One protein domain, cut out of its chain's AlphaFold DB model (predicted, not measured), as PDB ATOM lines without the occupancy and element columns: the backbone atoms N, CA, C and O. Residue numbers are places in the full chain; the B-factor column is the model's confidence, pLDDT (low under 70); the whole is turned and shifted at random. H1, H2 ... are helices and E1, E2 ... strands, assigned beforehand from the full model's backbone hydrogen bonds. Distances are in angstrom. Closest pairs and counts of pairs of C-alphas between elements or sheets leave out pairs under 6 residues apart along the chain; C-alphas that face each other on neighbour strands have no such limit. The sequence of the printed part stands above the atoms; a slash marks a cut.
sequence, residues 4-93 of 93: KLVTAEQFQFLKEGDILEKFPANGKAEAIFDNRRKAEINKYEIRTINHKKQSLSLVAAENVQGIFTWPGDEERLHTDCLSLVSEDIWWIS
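This is residues 4 to 93 of the 93 residues of an uncharacterized protein of Taibaiella lutea (UniProt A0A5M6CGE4). Five antiparallel strands make one strongly twisted sheet, curled like part of a barrel but not closed, and the short helix H2 joins one edge strand, E4, to the other, E5. Two long loops, residues 23 to 41 and 61 to 75, link strands of the sheet, and the small helix H1 only grazes it. The printed part has 90 residues, with named elements in the order H1, E1, E2, E3, E4, H2, E5; the sheet runs E4, E3, E2, E1, E5. The class is mixed, helices and strands, though named elements hold only 38 of the 90 residues. The whole is compact, with a radius of gyration of the C-alphas of 12.8 A, and only just flat, spanning 34 by 32 by 17 A.

Start at Lys 4 and go on to C-alpha 8 at (-46.076, 39.667, 22.450), where H1 begins; it covers residues 8 to 11. E1 follows at residues 19 to 22, 9.9 A long. Find C-alpha 42 at (-31.843, 24.980, 16.712); from there E2, residues 42 to 50, runs 22.1 A and bends by 65 degrees at residue 47. E3 takes residues 55 to 60 over 16.5 A, and E4 residues 76 to 80 over 13.2 A. H2, residues 81 to 87, is 10.1 A long. E5, residues 90 to 92, ends with C-alpha 92 at (-42.227, 29.847, 14.209).

Look first at the meander E1, E2, E3, E4, each strand the antiparallel neighbour of the one before. In the hairpin of E1 and E2, N 20 and O 44 are 2.7 A apart, within hydrogen-bond range. In the hairpin of E2 and E3, look at N 57 and O 48, 2.8 A; in that of E3 and E4, at N 58 and O 77, 2.8 A. E5 is the antiparallel neighbour of E1, with N 21 and O 91 at 2.7 A. The edge strands E4 and E5 are apart. H2 is on the sheet at a height of 5.0 A and over none of its strands, but only just, since 2 of its C-alphas fall on E4. H1 touches H2, the closest C-alphas being those of Ala 8 and Cys 81, 6.2 A apart. In H2 every O i to N i+4 pair is within hydrogen-bond range; H1 is too short for such a pair.

The C-alphas farthest apart, those of Arg 36 and Lys 52, are 36.0 A from each other. The printed part has no cut and ends at Ser 93, the chain's last residue. The links E1 to E2 and E3 to E4 are long. In this predicted model the mean pLDDT of the printed part is 80.4, with residues 62 to 75 under 70.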
ATOM      1  N   LYS A   4     -41.058  35.534  12.228       88.31
ATOM      2  CA  LYS A   4     -40.251  35.990  13.360       88.31
ATOM      3  C   LYS A   4     -41.147  36.403  14.525       88.31
ATOM      4  O   LYS A   4     -42.127  37.124  14.308       88.31
ATOM      5  N   LEU A   5     -40.791  35.982  15.734       88.06
ATOM      6  CA  LEU A   5     -41.443  36.402  16.971       88.06
ATOM      7  C   LEU A   5     -40.868  37.750  17.420       88.06
ATOM      8  O   LEU A   5     -39.841  37.815  18.084       88.06
ATOM      9  N   VAL A   6     -41.546  38.823  17.027       85.12
ATOM     10  CA  VAL A   6     -41.173  40.220  17.289       85.12
ATOM     11  C   VAL A   6     -42.153  40.935  18.216       85.12
ATOM     12  O   VAL A   6     -41.827  41.989  18.756       85.12
ATOM     13  N   THR A   7     -43.358  40.397  18.422       85.75
ATOM     14  CA  THR A   7     -44.347  40.996  19.328       85.75
ATOM     15  C   THR A   7     -44.947  39.983  20.293       85.75
ATOM     16  O   THR A   7     -45.096  38.799  19.997       85.75
ATOM     17  N   ALA A   8     -45.374  40.478  21.457       83.06
ATOM     18  CA  ALA A   8     -46.076  39.667  22.450       83.06
ATOM     19  C   ALA A   8     -47.463  39.195  21.980       83.06
ATOM     20  O   ALA A   8     -48.006  38.230  22.511       83.06
ATOM     21  N   GLU A   9     -48.049  39.849  20.976       84.88
ATOM     22  CA  GLU A   9     -49.303  39.402  20.367       84.88
ATOM     23  C   GLU A   9     -49.109  38.080  19.623       84.88
ATOM     24  O   GLU A   9     -49.946  37.190  19.740       84.88
ATOM     25  N   GLN A  10     -47.970  37.902  18.942       84.62
ATOM     26  CA  GLN A  10     -47.636  36.647  18.264       84.62
ATOM     27  C   GLN A  10     -47.544  35.474  19.249       84.62
ATOM     28  O   GLN A  10     -47.953  34.362  18.922       84.62
ATOM     29  N   PHE A  11     -47.112  35.735  20.487       83.94
ATOM     30  CA  PHE A  11     -47.072  34.737  21.557       83.94
ATOM     31  C   PHE A  11     -48.461  34.188  21.922       83.94
ATOM     32  O   PHE A  11     -48.582  33.041  22.346       83.94
ATOM     33  N   GLN A  12     -49.534  34.969  21.754       84.69
ATOM     34  CA  GLN A  12     -50.893  34.497  22.047       84.69
ATOM     35  C   GLN A  12     -51.384  33.435  21.059       84.69
ATOM     36  O   GLN A  12     -52.314  32.697  21.375       84.69
ATOM     37  N   PHE A  13     -50.764  33.348  19.882       86.06
ATOM     38  CA  PHE A  13     -51.117  32.366  18.859       86.06
ATOM     39  C   PHE A  13     -50.320  31.064  18.974       86.06
ATOM     40  O   PHE A  13     -50.691  30.097  18.311       86.06
ATOM     41  N   LEU A  14     -49.279  31.034  19.816       87.88
ATOM     42  CA  LEU A  14     -48.480  29.840  20.082       87.88
ATOM     43  C   LEU A  14     -49.306  28.776  20.800       87.88
ATOM     44  O   LEU A  14     -50.112  29.083  21.679       87.88
ATOM     45  N   LYS A  15     -49.078  27.514  20.453       90.12
ATOM     46  CA  LYS A  15     -49.760  26.364  21.044       90.12
ATOM     47  C   LYS A  15     -48.769  25.279  21.423       90.12
ATOM     48  O   LYS A  15     -47.652  25.209  20.921       90.12
ATOM     49  N   GLU A  16     -49.202  24.413  22.330       89.75
ATOM     50  CA  GLU A  16     -48.472  23.183  22.630       89.75
ATOM     51  C   GLU A  16     -48.373  22.331  21.355       89.75
ATOM     52  O   GLU A  16     -49.360  22.166  20.635       89.75
ATOM     53  N   GLY A  17     -47.175  21.823  21.072       86.31
ATOM     54  CA  GLY A  17     -46.828  21.103  19.848       86.31
ATOM     55  C   GLY A  17     -46.284  21.977  18.711       86.31
ATOM     56  O   GLY A  17     -45.758  21.422  17.747       86.31
ATOM     57  N   ASP A  18     -46.358  23.311  18.803       89.06
ATOM     58  CA  ASP A  18     -45.722  24.179  17.805       89.06
ATOM     59  C   ASP A  18     -44.191  24.069  17.881       89.06
ATOM     60  O   ASP A  18     -43.608  23.841  18.946       89.06
ATOM     61  N   ILE A  19     -43.531  24.271  16.738       89.25
ATOM     62  CA  ILE A  19     -42.072  24.227  16.624       89.25
ATOM     63  C   ILE A  19     -41.533  25.649  16.497       89.25
ATOM     64  O   ILE A  19     -41.818  26.363  15.532       89.25
ATOM     65  N   LEU A  20     -40.701  26.029  17.460       90.06
ATOM     66  CA  LEU A  20     -39.887  27.230  17.421       90.06
ATOM     67  C   LEU A  20     -38.492  26.919  16.880       90.06
ATOM     68  O   LEU A  20     -37.843  25.950  17.267       90.06
ATOM     69  N   GLU A  21     -38.006  27.777  16.000       90.12
ATOM     70  CA  GLU A  21     -36.674  27.728  15.421       90.12
ATOM     71  C   GLU A  21     -35.868  28.918  15.955       90.12
ATOM     72  O   GLU A  21     -36.237  30.077  15.766       90.12
ATOM     73  N   LYS A  22     -34.758  28.639  16.638       88.75
ATOM     74  CA  LYS A  22     -33.791  29.639  17.090       88.75
ATOM     75  C   LYS A  22     -32.734  29.819  16.005       88.75
ATOM     76  O   LYS A  22     -31.972  28.889  15.731       88.75
ATOM     77  N   PHE A  23     -32.695  31.000  15.395       87.12
ATOM     78  CA  PHE A  23     -31.789  31.337  14.305       87.12
ATOM     79  C   PHE A  23     -31.402  32.833  14.281       87.12
ATOM     80  O   PHE A  23     -32.295  33.690  14.258       87.12
ATOM     81  N   PRO A  24     -30.097  33.154  14.167       84.44
ATOM     82  CA  PRO A  24     -28.959  32.233  14.263       84.44
ATOM     83  C   PRO A  24     -28.721  31.776  15.711       84.44
ATOM     84  O   PRO A  24     -28.786  32.571  16.645       84.44
ATOM     85  N   ALA A  25     -28.428  30.487  15.908       78.12
ATOM     86  CA  ALA A  25     -28.172  29.908  17.230       78.12
ATOM     87  C   ALA A  25     -26.900  30.475  17.886       78.12
ATOM     88  O   ALA A  25     -26.859  30.636  19.104       78.12
ATOM     89  N   ASN A  26     -25.890  30.809  17.075       75.94
ATOM     90  CA  ASN A  26     -24.606  31.364  17.502       75.94
ATOM     91  C   ASN A  26     -24.268  32.600  16.658       75.94
ATOM     92  O   ASN A  26     -23.434  32.542  15.757       75.94
ATOM     93  N   GLY A  27     -24.937  33.726  16.905       74.69
ATOM     94  CA  GLY A  27     -24.727  34.921  16.093       74.69
ATOM     95  C   GLY A  27     -25.536  36.127  16.543       74.69
ATOM     96  O   GLY A  27     -26.148  36.135  17.607       74.69
ATOM     97  N   LYS A  28     -25.510  37.175  15.716       81.88
ATOM     98  CA  LYS A  28     -26.372  38.348  15.895       81.88
ATOM     99  C   LYS A  28     -27.739  38.073  15.286       81.88
ATOM    100  O   LYS A  28     -27.814  37.411  14.260       81.88
ATOM    101  N   ALA A  29     -28.784  38.643  15.877       84.00
ATOM    102  CA  ALA A  29     -30.121  38.626  15.307       84.00
ATOM    103  C   ALA A  29     -30.126  39.086  13.842       84.00
ATOM    104  O   ALA A  29     -29.526  40.105  13.490       84.00
ATOM    105  N   GLU A  30     -30.813  38.324  12.993       85.62
ATOM    106  CA  GLU A  30     -30.960  38.623  11.571       85.62
ATOM    107  C   GLU A  30     -32.420  38.899  11.219       85.62
ATOM    108  O   GLU A  30     -33.348  38.376  11.834       85.62
ATOM    109  N   ALA A  31     -32.638  39.737  10.207       83.50
ATOM    110  CA  ALA A  31     -33.981  40.100   9.759       83.50
ATOM    111  C   ALA A  31     -34.634  39.029   8.866       83.50
ATOM    112  O   ALA A  31     -35.841  39.078   8.643       83.50
ATOM    113  N   ILE A  32     -33.852  38.087   8.332       84.56
ATOM    114  CA  ILE A  32     -34.308  37.081   7.369       84.56
ATOM    115  C   ILE A  32     -33.884  35.702   7.863       84.56
ATOM    116  O   ILE A  32     -32.716  35.484   8.176       84.56
ATOM    117  N   PHE A  33     -34.829  34.766   7.891       84.25
ATOM    118  CA  PHE A  33     -34.541  33.370   8.189       84.25
ATOM    119  C   PHE A  33     -33.875  32.692   6.988       84.25
ATOM    120  O   PHE A  33     -34.436  32.677   5.889       84.25
ATOM    121  N   ASP A  34     -32.700  32.094   7.192       84.19
ATOM    122  CA  ASP A  34     -31.963  31.396   6.139       84.19
ATOM    123  C   ASP A  34     -31.862  29.890   6.418       84.19
ATOM    124  O   ASP A  34     -30.938  29.401   7.065       84.19
ATOM    125  N   ASN A  35     -32.795  29.129   5.837       82.25
ATOM    126  CA  ASN A  35     -32.833  27.660   5.893       82.25
ATOM    127  C   ASN A  35     -31.556  26.997   5.325       82.25
ATOM    128  O   ASN A  35     -31.269  25.838   5.619       82.25
ATOM    129  N   ARG A  36     -30.734  27.692   4.526       83.81
ATOM    130  CA  ARG A  36     -29.482  27.101   4.020       83.81
ATOM    131  C   ARG A  36     -28.472  26.865   5.146       83.81
ATOM    132  O   ARG A  36     -27.659  25.949   5.037       83.81
ATOM    133  N   ARG A  37     -28.566  27.619   6.246       80.81
ATOM    134  CA  ARG A  37     -27.686  27.539   7.421       80.81
ATOM    135  C   ARG A  37     -28.238  26.610   8.502       80.81
ATOM    136  O   ARG A  37     -28.338  26.975   9.665       80.81
ATOM    137  N   LYS A  38     -28.557  25.366   8.130       78.88
ATOM    138  CA  LYS A  38     -29.129  24.359   9.051       78.88
ATOM    139  C   LYS A  38     -28.309  24.130  10.323       78.88
ATOM    140  O   LYS A  38     -28.895  23.859  11.359       78.88
ATOM    141  N   ALA A  39     -26.984  24.263  10.249       79.19
ATOM    142  CA  ALA A  39     -26.093  24.123  11.403       79.19
ATOM    143  C   ALA A  39     -26.243  25.250  12.445       79.19
ATOM    144  O   ALA A  39     -25.784  25.108  13.572       79.19
ATOM    145  N   GLU A  40     -26.877  26.364  12.076       84.12
ATOM    146  CA  GLU A  40     -27.146  27.508  12.951       84.12
ATOM    147  C   GLU A  40     -28.625  27.586  13.361       84.12
ATOM    148  O   GLU A  40     -29.041  28.585  13.944       84.12
ATOM    149  N   ILE A  41     -29.431  26.567  13.043       85.75
ATOM    150  CA  ILE A  41     -30.858  26.517  13.369       85.75
ATOM    151  C   ILE A  41     -31.072  25.455  14.445       85.75
ATOM    152  O   ILE A  41     -31.031  24.259  14.157       85.75
ATOM    153  N   ASN A  42     -31.385  25.890  15.664       86.06
ATOM    154  CA  ASN A  42     -31.843  24.980  16.712       86.06
ATOM    155  C   ASN A  42     -33.369  24.930  16.701       86.06
ATOM    156  O   ASN A  42     -34.022  25.971  16.639       86.06
ATOM    157  N   LYS A  43     -33.951  23.732  16.773       87.62
ATOM    158  CA  LYS A  43     -35.406  23.550  16.783       87.62
ATOM    159  C   LYS A  43     -35.872  23.111  18.157       87.62
ATOM    160  O   LYS A  43     -35.267  22.233  18.765       87.62
ATOM    161  N   TYR A  44     -36.977  23.682  18.598       88.44
ATOM    162  CA  TYR A  44     -37.564  23.448  19.900       88.44
ATOM    163  C   TYR A  44     -39.076  23.266  19.767       88.44
ATOM    164  O   TYR A  44     -39.741  24.076  19.138       88.44
ATOM    165  N   GLU A  45     -39.629  22.221  20.364       88.69
ATOM    166  CA  GLU A  45     -41.069  21.979  20.441       88.69
ATOM    167  C   GLU A  45     -41.636  22.588  21.730       88.69
ATOM    168  O   GLU A  45     -41.072  22.410  22.814       88.69
ATOM    169  N   ILE A  46     -42.770  23.285  21.635       90.31
ATOM    170  CA  ILE A  46     -43.494  23.794  22.802       90.31
ATOM    171  C   ILE A  46     -44.190  22.627  23.504       90.31
ATOM    172  O   ILE A  46     -45.230  22.151  23.059       90.31
ATOM    173  N   ARG A  47     -43.662  22.192  24.651       88.31
ATOM    174  CA  ARG A  47     -44.310  21.164  25.482       88.31
ATOM    175  C   ARG A  47     -45.440  21.718  26.331       88.31
ATOM    176  O   ARG A  47     -46.406  21.019  26.592       88.31
ATOM    177  N   THR A  48     -45.271  22.930  26.843       86.88
ATOM    178  CA  THR A  48     -46.264  23.581  27.704       86.88
ATOM    179  C   THR A  48     -46.241  25.076  27.470       86.88
ATOM    180  O   THR A  48     -45.166  25.674  27.445       86.88
ATOM    181  N   ILE A  49     -47.417  25.692  27.362       89.62
ATOM    182  CA  ILE A  49     -47.546  27.149  27.281       89.62
ATOM    183  C   ILE A  49     -48.516  27.675  28.335       89.62
ATOM    184  O   ILE A  49     -49.603  27.153  28.566       89.62
ATOM    185  N   ASN A  50     -48.116  28.756  28.993       89.62
ATOM    186  CA  ASN A  50     -48.940  29.479  29.938       89.62
ATOM    187  C   ASN A  50     -49.139  30.914  29.460       89.62
ATOM    188  O   ASN A  50     -48.371  31.810  29.802       89.62
ATOM    189  N   HIS A  51     -50.223  31.156  28.724       86.88
ATOM    190  CA  HIS A  51     -50.556  32.496  28.230       86.88
ATOM    191  C   HIS A  51     -50.789  33.520  29.349       86.88
ATOM    192  O   HIS A  51     -50.473  34.691  29.174       86.88
ATOM    193  N   LYS A  52     -51.297  33.098  30.519       86.00
ATOM    194  CA  LYS A  52     -51.539  34.007  31.656       86.00
ATOM    195  C   LYS A  52     -50.240  34.506  32.284       86.00
ATOM    196  O   LYS A  52     -50.186  35.638  32.745       86.00
ATOM    197  N   LYS A  53     -49.224  33.642  32.333       85.88
ATOM    198  CA  LYS A  53     -47.886  33.966  32.848       85.88
ATOM    199  C   LYS A  53     -46.902  34.358  31.746       85.88
ATOM    200  O   LYS A  53     -45.755  34.642  32.059       85.88
ATOM    201  N   GLN A  54     -47.350  34.347  30.489       87.00
ATOM    202  CA  GLN A  54     -46.534  34.578  29.299       87.00
ATOM    203  C   GLN A  54     -45.243  33.746  29.293       87.00
ATOM    204  O   GLN A  54     -44.188  34.238  28.912       87.00
ATOM    205  N   SER A  55     -45.323  32.491  29.737       88.19
ATOM    206  CA  SER A  55     -44.175  31.589  29.817       88.19
ATOM    207  C   SER A  55     -44.429  30.303  29.057       88.19
ATOM    208  O   SER A  55     -45.576  29.876  28.908       88.19
ATOM    209  N   LEU A  56     -43.364  29.687  28.559       90.50
ATOM    210  CA  LEU A  56     -43.441  28.412  27.870       90.50
ATOM    211  C   LEU A  56     -42.232  27.533  28.180       90.50
ATOM    212  O   LEU A  56     -41.157  28.002  28.558       90.50
ATOM    213  N   SER A  57     -42.452  26.230  28.064       87.88
ATOM    214  CA  SER A  57     -41.418  25.217  28.216       87.88
ATOM    215  C   SER A  57     -41.198  24.554  26.871       87.88
ATOM    216  O   SER A  57     -42.118  23.992  26.273       87.88
ATOM    217  N   LEU A  58     -39.962  24.642  26.419       88.88
ATOM    218  CA  LEU A  58     -39.468  24.142  25.155       88.88
ATOM    219  C   LEU A  58     -38.653  22.881  25.389       88.88
ATOM    220  O   LEU A  58     -37.930  22.788  26.380       88.88
ATOM    221  N   VAL A  59     -38.739  21.940  24.460       87.25
ATOM    222  CA  VAL A  59     -37.855  20.776  24.397       87.25
ATOM    223  C   VAL A  59     -37.149  20.769  23.054       87.25
ATOM    224  O   VAL A  59     -37.783  21.028  22.036       87.25
ATOM    225  N   ALA A  60     -35.846  20.494  23.035       84.69
ATOM    226  CA  ALA A  60     -35.106  20.338  21.787       84.69
ATOM    227  C   ALA A  60     -35.769  19.274  20.886       84.69
ATOM    228  O   ALA A  60     -35.910  18.116  21.278       84.69
ATOM    229  N   ALA A  61     -36.172  19.665  19.676       74.50
ATOM    230  CA  ALA A  61     -36.649  18.725  18.669       74.50
ATOM    231  C   ALA A  61     -35.436  17.988  18.074       74.50
ATOM    232  O   ALA A  61     -34.401  18.615  17.851       74.50
ATOM    233  N   GLU A  62     -35.575  16.685  17.795       59.31
ATOM    234  CA  GLU A  62     -34.541  15.653  17.511       59.31
ATOM    235  C   GLU A  62     -33.398  15.999  16.519       59.31
ATOM    236  O   GLU A  62     -32.471  15.216  16.337       59.31
ATOM    237  N   ASN A  63     -33.411  17.169  15.880       51.69
ATOM    238  CA  ASN A  63     -32.389  17.642  14.947       51.69
ATOM    239  C   ASN A  63     -31.305  18.548  15.556       51.69
ATOM    240  O   ASN A  63     -30.517  19.110  14.792       51.69
ATOM    241  N   VAL A  64     -31.200  18.687  16.883       52.75
ATOM    242  CA  VAL A  64     -29.995  19.280  17.498       52.75
ATOM    243  C   VAL A  64     -28.853  18.259  17.380       52.75
ATOM    244  O   VAL A  64     -28.548  17.508  18.303       52.75
ATOM    245  N   GLN A  65     -28.270  18.165  16.180       43.94
ATOM    246  CA  GLN A  65     -27.110  17.331  15.876       43.94
ATOM    247  C   GLN A  65     -25.952  17.730  16.794       43.94
ATOM    248  O   GLN A  65     -25.235  18.685  16.511       43.94
ATOM    249  N   GLY A  66     -25.745  16.997  17.885       46.31
ATOM    250  CA  GLY A  66     -24.502  17.129  18.642       46.31
ATOM    251  C   GLY A  66     -24.522  16.737  20.107       46.31
ATOM    252  O   GLY A  66     -23.447  16.698  20.696       46.31
ATOM    253  N   ILE A  67     -25.671  16.431  20.712       45.81
ATOM    254  CA  ILE A  67     -25.693  16.075  22.133       45.81
ATOM    255  C   ILE A  67     -26.336  14.703  22.284       45.81
ATOM    256  O   ILE A  67     -27.496  14.504  21.945       45.81
ATOM    257  N   PHE A  68     -25.536  13.744  22.750       44.41
ATOM    258  CA  PHE A  68     -25.987  12.453  23.258       44.41
ATOM    259  C   PHE A  68     -26.921  12.697  24.452       44.41
ATOM    260  O   PHE A  68     -26.491  12.657  25.603       44.41
ATOM    261  N   THR A  69     -28.189  12.990  24.191       48.38
ATOM    262  CA  THR A  69     -29.211  13.046  25.227       48.38
ATOM    263  C   THR A  69     -29.701  11.626  25.472       48.38
ATOM    264  O   THR A  69     -30.201  10.932  24.586       48.38
ATOM    265  N   TRP A  70     -29.454  11.136  26.685       48.16
ATOM    266  CA  TRP A  70     -29.956   9.842  27.133       48.16
ATOM    267  C   TRP A  70     -31.491   9.866  27.117       48.16
ATOM    268  O   TRP A  70     -32.076  10.938  27.277       48.16
ATOM    269  N   PRO A  71     -32.180   8.723  26.956       43.75
ATOM    270  CA  PRO A  71     -33.632   8.678  27.102       43.75
ATOM    271  C   PRO A  71     -34.030   9.205  28.493       43.75
ATOM    272  O   PRO A  71     -33.804   8.541  29.503       43.75
ATOM    273  N   GLY A  72     -34.571  10.426  28.534       50.78
ATOM    274  CA  GLY A  72     -34.892  11.175  29.756       50.78
ATOM    275  C   GLY A  72     -34.207  12.544  29.886       50.78
ATOM    276  O   GLY A  72     -34.678  13.367  30.667       50.78
ATOM    277  N   ASP A  73     -33.160  12.811  29.104       52.53
ATOM    278  CA  ASP A  73     -32.372  14.052  29.123       52.53
ATOM    279  C   ASP A  73     -32.793  14.989  27.978       52.53
ATOM    280  O   ASP A  73     -31.999  15.437  27.158       52.53
ATOM    281  N   GLU A  74     -34.101  15.224  27.859       63.12
ATOM    282  CA  GLU A  74     -34.626  16.245  26.955       63.12
ATOM    283  C   GLU A  74     -34.143  17.619  27.447       63.12
ATOM    284  O   GLU A  74     -34.479  18.021  28.564       63.12
ATOM    285  N   GLU A  75     -33.377  18.352  26.632       68.38
ATOM    286  CA  GLU A  75     -32.987  19.727  26.958       68.38
ATOM    287  C   GLU A  75     -34.258  20.575  27.088       68.38
ATOM    288  O   GLU A  75     -34.917  20.905  26.099       68.38
ATOM    289  N   ARG A  76     -34.626  20.880  28.336       75.56
ATOM    290  CA  ARG A  76     -35.800  21.679  28.680       75.56
ATOM    291  C   ARG A  76     -35.387  23.126  28.845       75.56
ATOM    292  O   ARG A  76     -34.751  23.487  29.833       75.56
ATOM    293  N   LEU A  77     -35.802  23.960  27.905       82.38
ATOM    294  CA  LEU A  77     -35.607  25.397  27.982       82.38
ATOM    295  C   LEU A  77     -36.899  26.047  28.480       82.38
ATOM    296  O   LEU A  77     -37.945  25.955  27.840       82.38
ATOM    297  N   HIS A  78     -36.838  26.709  29.633       84.69
ATOM    298  CA  HIS A  78     -37.932  27.554  30.098       84.69
ATOM    299  C   HIS A  78     -37.647  28.992  29.688       84.69
ATOM    300  O   HIS A  78     -36.592  29.528  30.024       84.69
ATOM    301  N   THR A  79     -38.574  29.610  28.966       86.88
ATOM    302  CA  THR A  79     -38.437  30.999  28.527       86.88
ATOM    303  C   THR A  79     -39.773  31.721  28.617       86.88
ATOM    304  O   THR A  79     -40.846  31.108  28.631       86.88
ATOM    305  N   ASP A  80     -39.710  33.039  28.734       89.38
ATOM    306  CA  ASP A  80     -40.867  33.913  28.749       89.38
ATOM    307  C   ASP A  80     -41.004  34.671  27.426       89.38
ATOM    308  O   ASP A  80     -40.091  34.770  26.604       89.38
ATOM    309  N   CYS A  81     -42.198  35.210  27.204       86.56
ATOM    310  CA  CYS A  81     -42.518  35.977  26.012       86.56
ATOM    311  C   CYS A  81     -41.568  37.165  25.825       86.56
ATOM    312  O   CYS A  81     -41.222  37.498  24.692       86.56
ATOM    313  N   LEU A  82     -41.159  37.815  26.919       86.81
ATOM    314  CA  LEU A  82     -40.258  38.958  26.852       86.81
ATOM    315  C   LEU A  82     -38.866  38.532  26.399       86.81
ATOM    316  O   LEU A  82     -38.324  39.195  25.517       86.81
ATOM    317  N   SER A  83     -38.309  37.435  26.918       87.19
ATOM    318  CA  SER A  83     -37.000  36.949  26.465       87.19
ATOM    319  C   SER A  83     -37.044  36.505  25.006       87.19
ATOM    320  O   SER A  83     -36.182  36.908  24.233       87.19
ATOM    321  N   LEU A  84     -38.088  35.779  24.586       86.12
ATOM    322  CA  LEU A  84     -38.256  35.361  23.185       86.12
ATOM    323  C   LEU A  84     -38.232  36.542  22.208       86.12
ATOM    324  O   LEU A  84     -37.524  36.503  21.204       86.12
ATOM    325  N   VAL A  85     -38.992  37.595  22.515       87.62
ATOM    326  CA  VAL A  85     -39.057  38.801  21.680       87.62
ATOM    327  C   VAL A  85     -37.762  39.615  21.777       87.62
ATOM    328  O   VAL A  85     -37.291  40.137  20.771       87.62
ATOM    329  N   SER A  86     -37.161  39.714  22.966       86.06
ATOM    330  CA  SER A  86     -35.954  40.527  23.184       86.06
ATOM    331  C   SER A  86     -34.703  39.918  22.556       86.06
ATOM    332  O   SER A  86     -33.806  40.654  22.156       86.06
ATOM    333  N   GLU A  87     -34.627  38.589  22.473       85.75
ATOM    334  CA  GLU A  87     -33.508  37.910  21.819       85.75
ATOM    335  C   GLU A  87     -33.529  38.097  20.292       85.75
ATOM    336  O   GLU A  87     -32.481  37.991  19.662       85.75
ATOM    337  N   ASP A  88     -34.694  38.388  19.697       86.62
ATOM    338  CA  ASP A  88     -34.875  38.679  18.265       86.62
ATOM    339  C   ASP A  88     -34.263  37.611  17.324       86.62
ATOM    340  O   ASP A  88     -33.797  37.889  16.217       86.62
ATOM    341  N   ILE A  89     -34.261  36.352  17.760       89.81
ATOM    342  CA  ILE A  89     -33.724  35.190  17.021       89.81
ATOM    343  C   ILE A  89     -34.710  34.028  16.954       89.81
ATOM    344  O   ILE A  89     -34.361  32.951  16.480       89.81
ATOM    345  N   TRP A  90     -35.936  34.216  17.434       90.81
ATOM    346  CA  TRP A  90     -36.938  33.160  17.500       90.81
ATOM    347  C   TRP A  90     -37.931  33.262  16.348       90.81
ATOM    348  O   TRP A  90     -38.457  34.333  16.039       90.81
ATOM    349  N   TRP A  91     -38.194  32.121  15.722       91.31
ATOM    350  CA  TRP A  91     -39.053  31.984  14.554       91.31
ATOM    351  C   TRP A  91     -40.040  30.841  14.776       91.31
ATOM    352  O   TRP A  91     -39.701  29.862  15.427       91.31
ATOM    353  N   ILE A  92     -41.249  30.943  14.234       89.25
ATOM    354  CA  ILE A  92     -42.227  29.847  14.209       89.25
ATOM    355  C   ILE A  92     -42.309  29.268  12.793       89.25
ATOM    356  O   ILE A  92     -42.353  30.037  11.825       89.25
ATOM    357  N   SER A  93     -42.280  27.935  12.679       82.25
ATOM    358  CA  SER A  93     -42.338  27.206  11.399       82.25
ATOM    359  C   SER A  93     -43.744  26.780  10.997       82.25
ATOM    360  O   SER A  93     -44.570  26.495  11.884       82.25
TER     361      SER A  93